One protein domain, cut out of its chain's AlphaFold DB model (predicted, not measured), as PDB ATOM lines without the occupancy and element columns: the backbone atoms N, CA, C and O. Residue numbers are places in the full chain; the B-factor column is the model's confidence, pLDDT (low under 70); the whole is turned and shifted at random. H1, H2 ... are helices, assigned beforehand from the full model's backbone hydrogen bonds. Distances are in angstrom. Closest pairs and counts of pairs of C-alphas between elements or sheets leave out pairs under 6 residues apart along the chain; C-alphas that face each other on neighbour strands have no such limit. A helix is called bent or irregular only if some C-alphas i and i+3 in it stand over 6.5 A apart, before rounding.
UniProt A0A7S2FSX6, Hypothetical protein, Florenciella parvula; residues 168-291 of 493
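This is residues 168 to 291 of the 493 residues of the protein "Hypothetical protein" of Florenciella parvula (UniProt A0A7S2FSX6). One helix, H1, runs through the middle, with H2, H5 and H7 set round it on three sides, and the long unnamed stretch of residues 182 to 204 passes by its remaining side. H3 lies across the end of H1 at Phe 181, with the short H4 next to H3, and H6 packs on H3. The printed part has 124 residues with seven named helices, H1 to H7 in order along the chain, and no named strand; the class is all helix. It is compact, with a radius of gyration of the C-alphas of 13.5 A, and rounded, spanning 39 by 29 by 25 A.

H1, residues 168 to 181, touches H2, residues 205 to 218, at a shallow tilt of 25 degrees, the same way; their closest C-alphas, Phe 181 and Val 212, are 7.1 A apart. H1 touches H5, residues 249 to 258, at a shallow tilt of 22 degrees, opposite ways, with the C-alphas of Leu 176 and Ile 252 closest at 5.9 A. H1 touches H7, residues 274 to 289, at a steep tilt of 40 degrees, opposite ways; the closest C-alphas, Thr 170 and Thr 282, are 5.9 A apart. H2, with residues 209 to 213 alone, only just touches H3, residues 224 to 232, with 3 pairs of C-alphas within 8 A, the closest Asp 213 and Ile 224 at 6.3 A. H3 touches H4, residues 237 to 241, closest at C-alphas 231 and 237, 4.9 A. H3 also touches H6, residues 264 to 270, about perpendicular at 86 degrees, closest at C-alphas 232 and 269, 5.0 A. H1 and H4 are apart. In H2, H3 and H4 every O i to N i+4 pair is within hydrogen-bond range; in H1 8 of 10 are, in H5 5 of 6, in H7 9 of 12, and in H6 1 of 3, beside 2 of 4 O i to N i+3 pairs.

H1 begins at C-alpha 168, (245.581, 168.913, 363.585), and measures 20.7 A; it is irregular, with C-alphas 177 and 180 7.1 A apart. H2 measures 20.2 A, H3 12.2 A, H4 5.9 A and H5 14.6 A. H6 measures 10.5 A and is only just irregular, with C-alphas 266 and 269 6.7 A apart. H7, 20.6 A long with a kink of 32 degrees near residue 283, ends at C-alpha 289, (237.024, 171.569, 365.938).

The C-alphas farthest apart, Gly 220 and Glu 291, are 40.1 A apart. The printed part has no cut. The link from H1 to H2, 23 residues, is long. The mean pLDDT of the printed part is 79.4, and residues 184 to 203 and 243 to 247 are under 70.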
ATOM      1  N   ALA A 168     246.277 170.009 364.256       80.06
ATOM      2  CA  ALA A 168     245.581 168.913 363.585       80.06
ATOM      3  C   ALA A 168     244.341 169.382 362.788       80.06
ATOM      4  O   ALA A 168     244.219 168.992 361.621       80.06
ATOM      5  N   PRO A 169     243.455 170.249 363.326       84.81
ATOM      6  CA  PRO A 169     242.352 170.816 362.551       84.81
ATOM      7  C   PRO A 169     242.828 171.659 361.360       84.81
ATOM      8  O   PRO A 169     242.274 171.535 360.268       84.81
ATOM      9  N   THR A 170     243.875 172.475 361.541       85.50
ATOM     10  CA  THR A 170     244.429 173.323 360.469       85.50
ATOM     11  C   THR A 170     245.046 172.478 359.354       85.50
ATOM     12  O   THR A 170     244.780 172.710 358.176       85.50
ATOM     13  N   ALA A 171     245.820 171.450 359.709       82.50
ATOM     14  CA  ALA A 171     246.402 170.499 358.767       82.50
ATOM     15  C   ALA A 171     245.327 169.726 357.991       82.50
ATOM     16  O   ALA A 171     245.457 169.514 356.783       82.50
ATOM     17  N   HIS A 172     244.250 169.320 358.667       84.25
ATOM     18  CA  HIS A 172     243.138 168.633 358.024       84.25
ATOM     19  C   HIS A 172     242.400 169.555 357.044       84.25
ATOM     20  O   HIS A 172     242.135 169.143 355.915       84.25
ATOM     21  N   LEU A 173     242.129 170.808 357.420       88.12
ATOM     22  CA  LEU A 173     241.516 171.780 356.514       88.12
ATOM     23  C   LEU A 173     242.396 172.052 355.286       88.12
ATOM     24  O   LEU A 173     241.907 171.949 354.162       88.12
ATOM     25  N   ALA A 174     243.692 172.304 355.486       87.44
ATOM     26  CA  ALA A 174     244.639 172.518 354.392       87.44
ATOM     27  C   ALA A 174     244.656 171.331 353.415       87.44
ATOM     28  O   ALA A 174     244.682 171.515 352.197       87.44
ATOM     29  N   TRP A 175     244.582 170.099 353.934       85.38
ATOM     30  CA  TRP A 175     244.442 168.916 353.092       85.38
ATOM     31  C   TRP A 175     243.139 168.925 352.286       85.38
ATOM     32  O   TRP A 175     243.184 168.661 351.087       85.38
ATOM     33  N   LEU A 176     241.995 169.248 352.899       86.88
ATOM     34  CA  LEU A 176     240.699 169.304 352.207       86.88
ATOM     35  C   LEU A 176     240.679 170.332 351.069       86.88
ATOM     36  O   LEU A 176     240.020 170.110 350.054       86.88
ATOM     37  N   GLU A 177     241.389 171.443 351.234       90.12
ATOM     38  CA  GLU A 177     241.471 172.524 350.250       90.12
ATOM     39  C   GLU A 177     242.436 172.207 349.103       90.12
ATOM     40  O   GLU A 177     242.148 172.537 347.953       90.12
ATOM     41  N   LEU A 178     243.549 171.523 349.389       87.88
ATOM     42  CA  LEU A 178     244.546 171.128 348.387       87.88
ATOM     43  C   LEU A 178     244.191 169.829 347.658       87.88
ATOM     44  O   LEU A 178     244.595 169.648 346.508       87.88
ATOM     45  N   ALA A 179     243.443 168.928 348.303       83.44
ATOM     46  CA  ALA A 179     243.114 167.597 347.795       83.44
ATOM     47  C   ALA A 179     242.648 167.587 346.326       83.44
ATOM     48  O   ALA A 179     243.215 166.820 345.549       83.44
ATOM     49  N   PRO A 180     241.713 168.450 345.880       84.75
ATOM     50  CA  PRO A 180     241.237 168.418 344.496       84.75
ATOM     51  C   PRO A 180     242.320 168.718 343.453       84.75
ATOM     52  O   PRO A 180     242.152 168.382 342.285       84.75
ATOM     53  N   PHE A 181     243.422 169.358 343.847       86.50
ATOM     54  CA  PHE A 181     244.449 169.838 342.931       86.50
ATOM     55  C   PHE A 181     245.622 168.865 342.750       86.50
ATOM     56  O   PHE A 181     246.495 169.129 341.922       86.50
ATOM     57  N   PHE A 182     245.677 167.732 343.449       82.81
ATOM     58  CA  PHE A 182     246.762 166.773 343.227       82.81
ATOM     59  C   PHE A 182     246.633 166.061 341.864       82.81
ATOM     60  O   PHE A 182     245.545 165.612 341.504       82.81
ATOM     61  N   PRO A 183     247.740 165.895 341.117       75.44
ATOM     62  CA  PRO A 183     247.726 165.309 339.772       75.44
ATOM     63  C   PRO A 183     247.601 163.774 339.735       75.44
ATOM     64  O   PRO A 183     247.290 163.219 338.687       75.44
ATOM     65  N   GLN A 184     247.858 163.061 340.843       68.25
ATOM     66  CA  GLN A 184     247.796 161.592 340.907       68.25
ATOM     67  C   GLN A 184     246.803 161.089 341.965       68.25
ATOM     68  O   GLN A 184     246.593 161.734 342.992       68.25
ATOM     69  N   ARG A 185     246.237 159.892 341.730       56.72
ATOM     70  CA  ARG A 185     245.310 159.188 342.637       56.72
ATOM     71  C   ARG A 185     245.901 159.063 344.051       56.72
ATOM     72  O   ARG A 185     246.902 158.360 344.214       56.72
ATOM     73  N   PRO A 186     245.251 159.565 345.109       51.88
ATOM     74  CA  PRO A 186     245.374 158.921 346.404       51.88
ATOM     75  C   PRO A 186     244.655 157.577 346.301       51.88
ATOM     76  O   PRO A 186     243.476 157.504 345.961       51.88
ATOM     77  N   ILE A 187     245.369 156.488 346.561       42.62
ATOM     78  CA  ILE A 187     244.755 155.175 346.788       42.62
ATOM     79  C   ILE A 187     243.713 155.352 347.913       42.62
ATOM     80  O   ILE A 187     244.034 156.048 348.872       42.62
ATOM     81  N   PRO A 188     242.505 154.761 347.862       41.06
ATOM     82  CA  PRO A 188     241.508 154.881 348.935       41.06
ATOM     83  C   PRO A 188     242.049 154.527 350.335       41.06
ATOM     84  O   PRO A 188     241.672 155.146 351.322       41.06
ATOM     85  N   GLU A 189     243.024 153.616 350.427       36.97
ATOM     86  CA  GLU A 189     243.746 153.289 351.672       36.97
ATOM     87  C   GLU A 189     244.733 154.384 352.142       36.97
ATOM     88  O   GLU A 189     245.167 154.373 353.288       36.97
ATOM     89  N   ARG A 190     245.056 155.371 351.293       42.84
ATOM     90  CA  ARG A 190     245.817 156.599 351.607       42.84
ATOM     91  C   ARG A 190     244.923 157.815 351.914       42.84
ATOM     92  O   ARG A 190     245.447 158.911 352.078       42.84
ATOM     93  N   VAL A 191     243.599 157.641 351.981       43.66
ATOM     94  CA  VAL A 191     242.623 158.707 352.313       43.66
ATOM     95  C   VAL A 191     242.464 158.891 353.830       43.66
ATOM     96  O   VAL A 191     241.763 159.789 354.287       43.66
ATOM     97  N   ALA A 192     243.165 158.103 354.648       44.00
ATOM     98  CA  ALA A 192     243.395 158.504 356.025       44.00
ATOM     99  C   ALA A 192     244.333 159.716 356.002       44.00
ATOM    100  O   ALA A 192     245.504 159.584 355.647       44.00
ATOM    101  N   PHE A 193     243.818 160.894 356.355       49.75
ATOM    102  CA  PHE A 193     244.641 162.017 356.788       49.75
ATOM    103  C   PHE A 193     245.772 161.487 357.682       49.75
ATOM    104  O   PHE A 193     245.535 161.004 358.789       49.75
ATOM    105  N   THR A 194     247.005 161.522 357.187       48.78
ATOM    106  CA  THR A 194     248.181 161.240 358.004       48.78
ATOM    107  C   THR A 194     248.579 162.560 358.642       48.78
ATOM    108  O   THR A 194     249.103 163.428 357.937       48.78
ATOM    109  N   LYS A 195     248.325 162.703 359.952       50.38
ATOM    110  CA  LYS A 195     248.715 163.865 360.777       50.38
ATOM    111  C   LYS A 195     250.114 164.395 360.433       50.38
ATOM    112  O   LYS A 195     250.323 165.598 360.387       50.38
ATOM    113  N   THR A 196     251.035 163.495 360.099       49.94
ATOM    114  CA  THR A 196     252.447 163.768 359.815       49.94
ATOM    115  C   THR A 196     252.744 164.460 358.478       49.94
ATOM    116  O   THR A 196     253.724 165.191 358.402       49.94
ATOM    117  N   LYS A 197     251.936 164.299 357.413       51.66
ATOM    118  CA  LYS A 197     252.268 164.858 356.076       51.66
ATOM    119  C   LYS A 197     251.941 166.352 355.926       51.66
ATOM    120  O   LYS A 197     252.534 167.021 355.086       51.66
ATOM    121  N   TYR A 198     251.001 166.856 356.722       53.41
ATOM    122  CA  TYR A 198     250.558 168.258 356.704       53.41
ATOM    123  C   TYR A 198     250.742 168.942 358.067       53.41
ATOM    124  O   TYR A 198     250.197 170.022 358.293       53.41
ATOM    125  N   ALA A 199     251.513 168.323 358.971       52.84
ATOM    126  CA  ALA A 199     251.971 168.964 360.198       52.84
ATOM    127  C   ALA A 199     252.722 170.256 359.827       52.84
ATOM    128  O   ALA A 199     253.614 170.231 358.980       52.84
ATOM    129  N   GLY A 200     252.318 171.394 360.398       53.34
ATOM    130  CA  GLY A 200     252.881 172.705 360.056       53.34
ATOM    131  C   GLY A 200     252.173 173.460 358.922       53.34
ATOM    132  O   GLY A 200     252.635 174.536 358.545       53.34
ATOM    133  N   ALA A 201     251.027 172.982 358.411       55.38
ATOM    134  CA  ALA A 201     250.215 173.732 357.438       55.38
ATOM    135  C   ALA A 201     249.796 175.127 357.937       55.38
ATOM    136  O   ALA A 201     249.572 176.032 357.137       55.38
ATOM    137  N   ARG A 202     249.730 175.318 359.258       60.00
ATOM    138  CA  ARG A 202     249.519 176.628 359.876       60.00
ATOM    139  C   ARG A 202     250.660 177.615 359.590       60.00
ATOM    140  O   ARG A 202     250.404 178.808 359.478       60.00
ATOM    141  N   GLY A 203     251.898 177.128 359.492       62.72
ATOM    142  CA  GLY A 203     253.098 177.943 359.288       62.72
ATOM    143  C   GLY A 203     253.527 178.095 357.826       62.72
ATOM    144  O   GLY A 203     254.149 179.099 357.497       62.72
ATOM    145  N   ASP A 204     253.193 177.136 356.950       74.69
ATOM    146  CA  ASP A 204     253.678 177.118 355.558       74.69
ATOM    147  C   ASP A 204     252.647 176.589 354.537       74.69
ATOM    148  O   ASP A 204     252.921 175.712 353.713       74.69
ATOM    149  N   PHE A 205     251.420 177.123 354.558       84.81
ATOM    150  CA  PHE A 205     250.424 176.766 353.537       84.81
ATOM    151  C   PHE A 205     250.877 177.141 352.114       84.81
ATOM    152  O   PHE A 205     250.590 176.421 351.158       84.81
ATOM    153  N   VAL A 206     251.637 178.231 351.966       86.75
ATOM    154  CA  VAL A 206     252.183 178.670 350.672       86.75
ATOM    155  C   VAL A 206     253.186 177.653 350.122       86.75
ATOM    156  O   VAL A 206     253.116 177.317 348.940       86.75
ATOM    157  N   GLY A 207     254.080 177.113 350.954       85.44
ATOM    158  CA  GLY A 207     254.996 176.043 350.561       85.44
ATOM    159  C   GLY A 207     254.266 174.754 350.191       85.44
ATOM    160  O   GLY A 207     254.614 174.116 349.194       85.44
ATOM    161  N   LEU A 208     253.190 174.407 350.909       85.00
ATOM    162  CA  LEU A 208     252.327 173.280 350.540       85.00
ATOM    163  C   LEU A 208     251.671 173.488 349.167       85.00
ATOM    164  O   LEU A 208     251.721 172.582 348.332       85.00
ATOM    165  N   MET A 209     251.113 174.675 348.900       90.56
ATOM    166  CA  MET A 209     250.575 175.036 347.582       90.56
ATOM    167  C   MET A 209     251.646 174.921 346.493       90.56
ATOM    168  O   MET A 209     251.416 174.265 345.479       90.56
ATOM    169  N   ALA A 210     252.837 175.481 346.722       90.38
ATOM    170  CA  ALA A 210     253.949 175.424 345.777       90.38
ATOM    171  C   ALA A 210     254.384 173.978 345.475       90.38
ATOM    172  O   ALA A 210     254.674 173.638 344.327       90.38
ATOM    173  N   GLY A 211     254.382 173.102 346.484       88.56
ATOM    174  CA  GLY A 211     254.672 171.679 346.319       88.56
ATOM    175  C   GLY A 211     253.627 170.933 345.482       88.56
ATOM    176  O   GLY A 211     253.976 170.013 344.738       88.56
ATOM    177  N   VAL A 212     252.351 171.322 345.570       87.25
ATOM    178  CA  VAL A 212     251.289 170.792 344.699       87.25
ATOM    179  C   VAL A 212     251.431 171.346 343.283       87.25
ATOM    180  O   VAL A 212     251.374 170.574 342.328       87.25
ATOM    181  N   ASP A 213     251.683 172.646 343.130       92.81
ATOM    182  CA  ASP A 213     251.905 173.276 341.826       92.81
ATOM    183  C   ASP A 213     253.084 172.657 341.076       92.81
ATOM    184  O   ASP A 213     252.961 172.373 339.885       92.81
ATOM    185  N   ALA A 214     254.188 172.354 341.762       91.12
ATOM    186  CA  ALA A 214     255.324 171.655 341.169       91.12
ATOM    187  C   ALA A 214     254.915 170.295 340.570       91.12
ATOM    188  O   ALA A 214     255.254 170.000 339.424       91.12
ATOM    189  N   GLN A 215     254.120 169.504 341.299       87.50
ATOM    190  CA  GLN A 215     253.613 168.215 340.808       87.50
ATOM    191  C   GLN A 215     252.653 168.394 339.625       87.50
ATOM    192  O   GLN A 215     252.666 167.601 338.683       87.50
ATOM    193  N   ARG A 216     251.799 169.425 339.659       90.06
ATOM    194  CA  ARG A 216     250.872 169.733 338.560       90.06
ATOM    195  C   ARG A 216     251.634 170.112 337.295       90.06
ATOM    196  O   ARG A 216     251.324 169.579 336.235       90.06
ATOM    197  N   ILE A 217     252.652 170.963 337.415       91.75
ATOM    198  CA  ILE A 217     253.512 171.379 336.300       91.75
ATOM    199  C   ILE A 217     254.236 170.170 335.696       91.75
ATOM    200  O   ILE A 217     254.237 170.019 334.476       91.75
ATOM    201  N   GLU A 218     254.792 169.281 336.526       90.12
ATOM    202  CA  GLU A 218     255.426 168.035 336.070       90.12
ATOM    203  C   GLU A 218     254.444 167.127 335.309       90.12
ATOM    204  O   GLU A 218     254.806 166.510 334.309       90.12
ATOM    205  N   ALA A 219     253.176 167.102 335.727       87.88
ATOM    206  CA  ALA A 219     252.098 166.378 335.055       87.88
ATOM    207  C   ALA A 219     251.507 167.109 333.828       87.88
ATOM    208  O   ALA A 219     250.551 166.615 333.230       87.88
ATOM    209  N   GLY A 220     252.031 168.281 333.448       89.94
ATOM    210  CA  GLY A 220     251.509 169.087 332.338       89.94
ATOM    211  C   GLY A 220     250.172 169.783 332.626       89.94
ATOM    212  O   GLY A 220     249.482 170.201 331.696       89.94
ATOM    213  N   LEU A 221     249.791 169.915 333.899       88.69
ATOM    214  CA  LEU A 221     248.551 170.543 334.357       88.69
ATOM    215  C   LEU A 221     248.776 172.006 334.768       88.69
ATOM    216  O   LEU A 221     249.850 172.404 335.217       88.69
ATOM    217  N   ALA A 222     247.727 172.824 334.649       91.25
ATOM    218  CA  ALA A 222     247.755 174.224 335.077       91.25
ATOM    219  C   ALA A 222     247.906 174.356 336.609       91.25
ATOM    220  O   ALA A 222     247.306 173.546 337.312       91.25
ATOM    221  N   PRO A 223     248.606 175.380 337.137       93.62
ATOM    222  CA  PRO A 223     248.700 175.650 338.580       93.62
ATOM    223  C   PRO A 223     247.340 175.837 339.281       93.62
ATOM    224  O   PRO A 223     246.343 176.156 338.627       93.62
ATOM    225  N   ILE A 224     247.316 175.679 340.608       92.50
ATOM    226  CA  ILE A 224     246.139 175.738 341.488       92.50
ATOM    227  C   ILE A 224     245.301 176.986 341.221       92.50
ATOM    228  O   ILE A 224     244.118 176.869 340.910       92.50
ATOM    229  N   GLU A 225     245.898 178.178 341.312       94.44
ATOM    230  CA  GLU A 225     245.138 179.431 341.209       94.44
ATOM    231  C   GLU A 225     244.515 179.606 339.825       94.44
ATOM    232  O   GLU A 225     243.346 179.963 339.718       94.44
ATOM    233  N   LYS A 226     245.232 179.227 338.763       92.25
ATOM    234  CA  LYS A 226     244.703 179.279 337.395       92.25
ATOM    235  C   LYS A 226     243.475 178.377 337.226       92.25
ATOM    236  O   LYS A 226     242.521 178.739 336.539       92.25
ATOM    237  N   VAL A 227     243.491 177.204 337.855       89.75
ATOM    238  CA  VAL A 227     242.361 176.260 337.850       89.75
ATOM    239  C   VAL A 227     241.211 176.807 338.690       89.75
ATOM    240  O   VAL A 227     240.064 176.792 338.252       89.75
ATOM    241  N   ARG A 228     241.508 177.340 339.880       91.00
ATOM    242  CA  ARG A 228     240.518 177.943 340.778       91.00
ATOM    243  C   ARG A 228     239.800 179.123 340.114       91.00
ATOM    244  O   ARG A 228     238.574 179.190 340.164       91.00
ATOM    245  N   GLU A 229     240.538 180.002 339.440       90.00
ATOM    246  CA  GLU A 229     240.002 181.130 338.670       90.00
ATOM    247  C   GLU A 229     239.113 180.663 337.510       90.00
ATOM    248  O   GLU A 229     238.011 181.181 337.326       90.00
ATOM    249  N   ALA A 230     239.535 179.638 336.757       86.69
ATOM    250  CA  ALA A 230     238.704 179.045 335.707       86.69
ATOM    251  C   ALA A 230     237.388 178.486 336.279       86.69
ATOM    252  O   ALA A 230     236.313 178.658 335.695       86.69
ATOM    253  N   CYS A 231     237.458 177.891 337.467       83.81
ATOM    254  CA  CYS A 231     236.320 177.368 338.203       83.81
ATOM    255  C   CYS A 231     235.407 178.442 338.825       83.81
ATOM    256  O   CYS A 231     234.236 178.159 339.085       83.81
ATOM    257  N   ALA A 232     235.888 179.673 339.030       80.38
ATOM    258  CA  ALA A 232     235.123 180.743 339.678       80.38
ATOM    259  C   ALA A 232     233.863 181.149 338.891       80.38
ATOM    260  O   ALA A 232     232.865 181.565 339.476       80.38
ATOM    261  N   ALA A 233     233.873 180.973 337.566       75.19
ATOM    262  CA  ALA A 233     232.749 181.325 336.696       75.19
ATOM    263  C   ALA A 233     231.510 180.426 336.879       75.19
ATOM    264  O   ALA A 233     230.402 180.828 336.525       75.19
ATOM    265  N   SER A 234     231.677 179.190 337.361       76.62
ATOM    266  CA  SER A 234     230.565 178.272 337.635       76.62
ATOM    267  C   SER A 234     231.029 177.086 338.482       76.62
ATOM    268  O   SER A 234     231.998 176.432 338.097       76.62
ATOM    269  N   PRO A 235     230.289 176.685 339.533       70.56
ATOM    270  CA  PRO A 235     230.609 175.490 340.317       70.56
ATOM    271  C   PRO A 235     230.737 174.209 339.476       70.56
ATOM    272  O   PRO A 235     231.513 173.330 339.826       70.56
ATOM    273  N   ARG A 236     230.035 174.114 338.335       75.75
ATOM    274  CA  ARG A 236     230.136 172.964 337.415       75.75
ATOM    275  C   ARG A 236     231.478 172.885 336.689       75.75
ATOM    276  O   ARG A 236     231.842 171.821 336.210       75.75
ATOM    277  N   ARG A 237     232.238 173.983 336.604       79.50
ATOM    278  CA  ARG A 237     233.587 173.953 336.018       79.50
ATOM    279  C   ARG A 237     234.563 173.147 336.858       79.50
ATOM    280  O   ARG A 237     235.470 172.566 336.282       79.50
ATOM    281  N   TRP A 238     234.311 172.988 338.157       78.19
ATOM    282  CA  TRP A 238     235.058 172.027 338.965       78.19
ATOM    283  C   TRP A 238     234.913 170.593 338.432       78.19
ATOM    284  O   TRP A 238     235.833 169.811 338.599       78.19
ATOM    285  N   ASP A 239     233.796 170.232 337.784       71.38
ATOM    286  CA  ASP A 239     233.621 168.903 337.166       71.38
ATOM    287  C   ASP A 239     234.501 168.726 335.920       71.38
ATOM    288  O   ASP A 239     234.824 167.603 335.554       71.38
ATOM    289  N   VAL A 240     234.842 169.832 335.253       70.25
ATOM    290  CA  VAL A 240     235.520 169.859 333.951       70.25
ATOM    291  C   VAL A 240     237.021 170.067 334.129       70.25
ATOM    292  O   VAL A 240     237.814 169.274 333.643       70.25
ATOM    293  N   GLU A 241     237.415 171.103 334.868       75.31
ATOM    294  CA  GLU A 241     238.818 171.489 335.081       75.31
ATOM    295  C   GLU A 241     239.561 170.506 336.002       75.31
ATOM    296  O   GLU A 241     240.791 170.454 336.018       75.31
ATOM    297  N   LEU A 242     238.808 169.719 336.779       72.50
ATOM    298  CA  LEU A 242     239.319 168.671 337.661       72.50
ATOM    299  C   LEU A 242     238.745 167.293 337.294       72.50
ATOM    300  O   LEU A 242     238.757 166.395 338.135       72.50
ATOM    301  N   ALA A 243     238.256 167.113 336.060       61.56
ATOM    302  CA  ALA A 243     237.735 165.830 335.569       61.56
ATOM    303  C   ALA A 243     238.775 164.700 335.677       61.56
ATOM    304  O   ALA A 243     238.431 163.555 335.964       61.56
ATOM    305  N   ASP A 244     240.052 165.047 335.494       59.91
ATOM    306  CA  ASP A 244     241.187 164.130 335.633       59.91
ATOM    307  C   ASP A 244     241.601 163.913 337.101       59.91
ATOM    308  O   ASP A 244     242.369 162.998 337.413       59.91
ATOM    309  N   SER A 245     241.073 164.723 338.031       58.75
ATOM    310  CA  SER A 245     241.233 164.499 339.465       58.75
ATOM    311  C   SER A 245     240.314 163.344 339.873       58.75
ATOM    312  O   SER A 245     239.092 163.395 339.749       58.75
ATOM    313  N   LEU A 246     240.901 162.263 340.372       56.00
ATOM    314  CA  LEU A 246     240.155 161.072 340.795       56.00
ATOM    315  C   LEU A 246     239.701 161.167 342.256       56.00
ATOM    316  O   LEU A 246     239.672 160.170 342.976       56.00
ATOM    317  N   PHE A 247     239.390 162.385 342.701       64.31
ATOM    318  CA  PHE A 247     239.022 162.686 344.077       64.31
ATOM    319  C   PHE A 247     237.510 162.640 344.280       64.31
ATOM    320  O   PHE A 247     236.733 163.210 343.512       64.31
ATOM    321  N   ASP A 248     237.097 162.005 345.375       72.19
ATOM    322  CA  ASP A 248     235.712 162.028 345.834       72.19
ATOM    323  C   ASP A 248     235.404 163.389 346.483       72.19
ATOM    324  O   ASP A 248     235.697 163.643 347.655       72.19
ATOM    325  N   ARG A 249     234.827 164.297 345.692       74.75
ATOM    326  CA  ARG A 249     234.426 165.629 346.168       74.75
ATOM    327  C   ARG A 249     233.310 165.571 347.200       74.75
ATOM    328  O   ARG A 249     233.283 166.423 348.083       74.75
ATOM    329  N   ASP A 250     232.435 164.570 347.133       78.62
ATOM    330  CA  ASP A 250     231.401 164.392 348.148       78.62
ATOM    331  C   ASP A 250     232.032 163.996 349.489       78.62
ATOM    332  O   ASP A 250     231.577 164.463 350.537       78.62
ATOM    333  N   ALA A 251     233.125 163.225 349.480       79.62
ATOM    334  CA  ALA A 251     233.911 162.953 350.682       79.62
ATOM    335  C   ALA A 251     234.574 164.222 351.251       79.62
ATOM    336  O   ALA A 251     234.472 164.455 352.459       79.62
ATOM    337  N   ILE A 252     235.180 165.073 350.410       82.81
ATOM    338  CA  ILE A 252     235.751 166.369 350.838       82.81
ATOM    339  C   ILE A 252     234.659 167.257 351.442       82.81
ATOM    340  O   ILE A 252     234.796 167.741 352.565       82.81
ATOM    341  N   ASP A 253     233.541 167.433 350.738       86.88
ATOM    342  CA  ASP A 253     232.434 168.270 351.197       86.88
ATOM    343  C   ASP A 253     231.786 167.720 352.475       86.88
ATOM    344  O   ASP A 253     231.316 168.494 353.312       86.88
ATOM    345  N   LYS A 254     231.765 166.395 352.672       86.25
ATOM    346  CA  LYS A 254     231.295 165.774 353.918       86.25
ATOM    347  C   LYS A 254     232.216 166.101 355.094       86.25
ATOM    348  O   LYS A 254     231.707 166.395 356.172       86.25
ATOM    349  N   GLN A 255     233.532 166.089 354.889       86.38
ATOM    350  CA  GLN A 255     234.505 166.476 355.918       86.38
ATOM    351  C   GLN A 255     234.463 167.987 356.196       86.38
ATOM    352  O   GLN A 255     234.448 168.393 357.353       86.38
ATOM    353  N   ARG A 256     234.311 168.835 355.168       90.12
ATOM    354  CA  ARG A 256     234.149 170.294 355.339       90.12
ATOM    355  C   ARG A 256     232.952 170.665 356.218       90.12
ATOM    356  O   ARG A 256     233.036 171.610 356.997       90.12
ATOM    357  N   ARG A 257     231.862 169.888 356.172       90.19
ATOM    358  CA  ARG A 257     230.703 170.089 357.064       90.19
ATOM    359  C   ARG A 257     231.024 169.876 358.542       90.19
ATOM    360  O   ARG A 257     230.366 170.502 359.364       90.19
ATOM    361  N   ILE A 258     232.010 169.040 358.882       86.06
ATOM    362  CA  ILE A 258     232.452 168.852 360.277       86.06
ATOM    363  C   ILE A 258     233.005 170.171 360.831       86.06
ATOM    364  O   ILE A 258     232.718 170.521 361.969       86.06
ATOM    365  N   PHE A 259     233.689 170.950 359.991       87.94
ATOM    366  CA  PHE A 259     234.172 172.297 360.313       87.94
ATOM    367  C   PHE A 259     233.099 173.396 360.191       87.94
ATOM    368  O   PHE A 259     233.408 174.577 360.326       87.94
ATOM    369  N   GLY A 260     231.846 173.044 359.880       90.25
ATOM    370  CA  GLY A 260     230.783 174.017 359.605       90.25
ATOM    371  C   GLY A 260     230.986 174.817 358.310       90.25
ATOM    372  O   GLY A 260     230.389 175.881 358.147       90.25
ATOM    373  N   LEU A 261     231.825 174.334 357.389       93.12
ATOM    374  CA  LEU A 261     232.171 175.038 356.156       93.12
ATOM    375  C   LEU A 261     231.252 174.639 354.987       93.12
ATOM    376  O   LEU A 261     230.817 173.484 354.895       93.12
ATOM    377  N   PRO A 262     230.962 175.568 354.054       93.06
ATOM    378  CA  PRO A 262     230.218 175.253 352.843       93.06
ATOM    379  C   PRO A 262     231.031 174.356 351.899       93.06
ATOM    380  O   PRO A 262     232.250 174.200 352.037       93.06
ATOM    381  N   LYS A 263     230.341 173.795 350.897       91.44
ATOM    382  CA  LYS A 263     230.973 173.015 349.826       91.44
ATOM    383  C   LYS A 263     232.125 173.789 349.196       91.44
ATOM    384  O   LYS A 263     231.969 174.980 348.919       91.44
ATOM    385  N   LEU A 264     233.233 173.114 348.911       89.12
ATOM    386  CA  LEU A 264     234.465 173.761 348.450       89.12
ATOM    387  C   LEU A 264     234.239 174.612 347.190       89.12
ATOM    388  O   LEU A 264     234.601 175.786 347.153       89.12
ATOM    389  N   ALA A 265     233.540 174.053 346.199       87.38
ATOM    390  CA  ALA A 265     233.237 174.734 344.939       87.38
ATOM    391  C   ALA A 265     232.325 175.968 345.092       87.38
ATOM    392  O   ALA A 265     232.349 176.855 344.243       87.38
ATOM    393  N   LEU A 266     231.516 176.026 346.159       88.94
ATOM    394  CA  LEU A 266     230.673 177.184 346.476       88.94
ATOM    395  C   LEU A 266     231.425 178.228 347.306       88.94
ATOM    396  O   LEU A 266     231.130 179.414 347.203       88.94
ATOM    397  N   ALA A 267     232.367 177.783 348.139       91.31
ATOM    398  CA  ALA A 267     233.161 178.631 349.018       91.31
ATOM    399  C   ALA A 267     234.228 179.406 348.239       91.31
ATOM    400  O   ALA A 267     234.319 180.626 348.355       91.31
ATOM    401  N   SER A 268     234.990 178.685 347.414       91.50
ATOM    402  CA  SER A 268     236.218 179.146 346.766       91.50
ATOM    403  C   SER A 268     236.111 180.454 345.963       91.50
ATOM    404  O   SER A 268     237.040 181.259 346.053       91.50
ATOM    405  N   PRO A 269     235.009 180.741 345.232       90.06
ATOM    406  CA  PRO A 269     234.868 182.002 344.497       90.06
ATOM    407  C   PRO A 269     234.724 183.249 345.382       90.06
ATOM    408  O   PRO A 269     234.852 184.360 344.879       90.06
ATOM    409  N   ASN A 270     234.437 183.089 346.680       92.25
ATOM    410  CA  ASN A 270     234.229 184.213 347.602       92.25
ATOM    411  C   ASN A 270     235.530 184.741 348.222       92.25
ATOM    412  O   ASN A 270     235.481 185.675 349.018       92.25
ATOM    413  N   TYR A 271     236.669 184.139 347.884       93.12
ATOM    414  CA  TYR A 271     237.977 184.479 348.434       93.12
ATOM    415  C   TYR A 271     238.936 184.901 347.320       93.12
ATOM    416  O   TYR A 271     238.856 184.411 346.185       93.12
ATOM    417  N   ALA A 272     239.864 185.802 347.646       92.94
ATOM    418  CA  ALA A 272     240.783 186.377 346.666       92.94
ATOM    419  C   ALA A 272     241.756 185.331 346.099       92.94
ATOM    420  O   ALA A 272     242.036 185.327 344.901       92.94
ATOM    421  N   SER A 273     242.218 184.410 346.944       93.56
ATOM    422  CA  SER A 273     243.111 183.291 346.624       93.56
ATOM    423  C   SER A 273     242.758 182.070 347.475       93.56
ATOM    424  O   SER A 273     241.981 182.171 348.428       93.56
ATOM    425  N   LEU A 274     243.328 180.907 347.158       92.44
ATOM    426  CA  LEU A 274     243.227 179.734 348.026       92.44
ATOM    427  C   LEU A 274     243.919 179.982 349.373       92.44
ATOM    428  O   LEU A 274     243.431 179.519 350.393       92.44
ATOM    429  N   TYR A 275     245.007 180.758 349.391       90.81
ATOM    430  CA  TYR A 275     245.652 181.192 350.633       90.81
ATOM    431  C   TYR A 275     244.720 182.060 351.494       90.81
ATOM    432  O   TYR A 275     244.575 181.812 352.687       90.81
ATOM    433  N   ASP A 276     244.045 183.045 350.895       91.06
ATOM    434  CA  ASP A 276     243.062 183.885 351.597       91.06
ATOM    435  C   ASP A 276     241.904 183.044 352.158       91.06
ATOM    436  O   ASP A 276     241.519 183.186 353.321       91.06
ATOM    437  N   MET A 277     241.409 182.098 351.357       92.75
ATOM    438  CA  MET A 277     240.410 181.131 351.796       92.75
ATOM    439  C   MET A 277     240.894 180.318 353.000       92.75
ATOM    440  O   MET A 277     240.200 180.285 354.015       92.75
ATOM    441  N   GLN A 278     242.086 179.727 352.918       90.19
ATOM    442  CA  GLN A 278     242.643 178.892 353.976       90.19
ATOM    443  C   GLN A 278     242.776 179.663 355.291       90.19
ATOM    444  O   GLN A 278     242.378 179.162 356.346       90.19
ATOM    445  N   GLN A 279     243.247 180.910 355.247       85.19
ATOM    446  CA  GLN A 279     243.410 181.734 356.444       85.19
ATOM    447  C   GLN A 279     242.062 182.058 357.105       85.19
ATOM    448  O   GLN A 279     241.914 181.953 358.327       85.19
ATOM    449  N   GLN A 280     241.049 182.409 356.310       87.94
ATOM    450  CA  GLN A 280     239.721 182.747 356.824       87.94
ATOM    451  C   GLN A 280     238.925 181.518 357.285       87.94
ATOM    452  O   GLN A 280     238.216 181.573 358.297       87.94
ATOM    453  N   GLU A 281     239.015 180.403 356.561       92.19
ATOM    454  CA  GLU A 281     238.333 179.158 356.914       92.19
ATOM    455  C   GLU A 281     238.992 178.461 358.102       92.19
ATOM    456  O   GLU A 281     238.268 177.889 358.915       92.19
ATOM    457  N   THR A 282     240.307 178.602 358.298       88.06
ATOM    458  CA  THR A 282     241.006 178.087 359.488       88.06
ATOM    459  C   THR A 282     240.421 178.673 360.771       88.06
ATOM    460  O   THR A 282     240.130 177.933 361.705       88.06
ATOM    461  N   LEU A 283     240.149 179.982 360.821       83.56
ATOM    462  CA  LEU A 283     239.528 180.603 362.001       83.56
ATOM    463  C   LEU A 283     238.130 180.038 362.299       83.56
ATOM    464  O   LEU A 283     237.767 179.866 363.463       83.56
ATOM    465  N   LYS A 284     237.346 179.736 361.257       87.62
ATOM    466  CA  LYS A 284     236.020 179.114 361.395       87.62
ATOM    467  C   LYS A 284     236.151 177.661 361.855       87.62
ATOM    468  O   LYS A 284     235.521 177.279 362.837       87.62
ATOM    469  N   ALA A 285     237.016 176.887 361.208       87.81
ATOM    470  CA  ALA A 285     237.269 175.487 361.526       87.81
ATOM    471  C   ALA A 285     237.752 175.307 362.971       87.81
ATOM    472  O   ALA A 285     237.226 174.469 363.700       87.81
ATOM    473  N   LEU A 286     238.691 176.142 363.417       87.06
ATOM    474  CA  LEU A 286     239.206 176.116 364.783       87.06
ATOM    475  C   LEU A 286     238.125 176.408 365.828       87.06
ATOM    476  O   LEU A 286     238.111 175.769 366.873       87.06
ATOM    477  N   SER A 287     237.174 177.300 365.540       84.62
ATOM    478  CA  SER A 287     236.069 177.579 366.471       84.62
ATOM    479  C   SER A 287     235.104 176.403 366.675       84.62
ATOM    480  O   SER A 287     234.328 176.411 367.626       84.62
ATOM    481  N   VAL A 288     235.149 175.396 365.797       85.19
ATOM    482  CA  VAL A 288     234.268 174.220 365.835       85.19
ATOM    483  C   VAL A 288     235.018 172.957 366.254       85.19
ATOM    484  O   VAL A 288     234.438 172.079 366.886       85.19
ATOM    485  N   SER A 289     236.291 172.838 365.880       84.62
ATOM    486  CA  SER A 289     237.024 171.569 365.938       84.62
ATOM    487  C   SER A 289     238.363 171.643 366.662       84.62
ATOM    488  O   SER A 289     239.063 170.635 366.696       84.62
ATOM    489  N   ALA A 290     238.750 172.796 367.222       86.38
ATOM    490  CA  ALA A 290     239.907 172.837 368.108       86.38
ATOM    491  C   ALA A 290     239.631 172.002 369.362       86.38
ATOM    492  O   ALA A 290     238.627 172.191 370.053       86.38
ATOM    493  N   GLU A 291     240.548 171.091 369.663       86.88
ATOM    494  CA  GLU A 291     240.495 170.267 370.862       86.88
ATOM    495  C   GLU A 291     241.526 170.754 371.879       86.88
ATOM    496  O   GLU A 291     242.455 171.491 371.563       86.88
TER     497      GLU A 291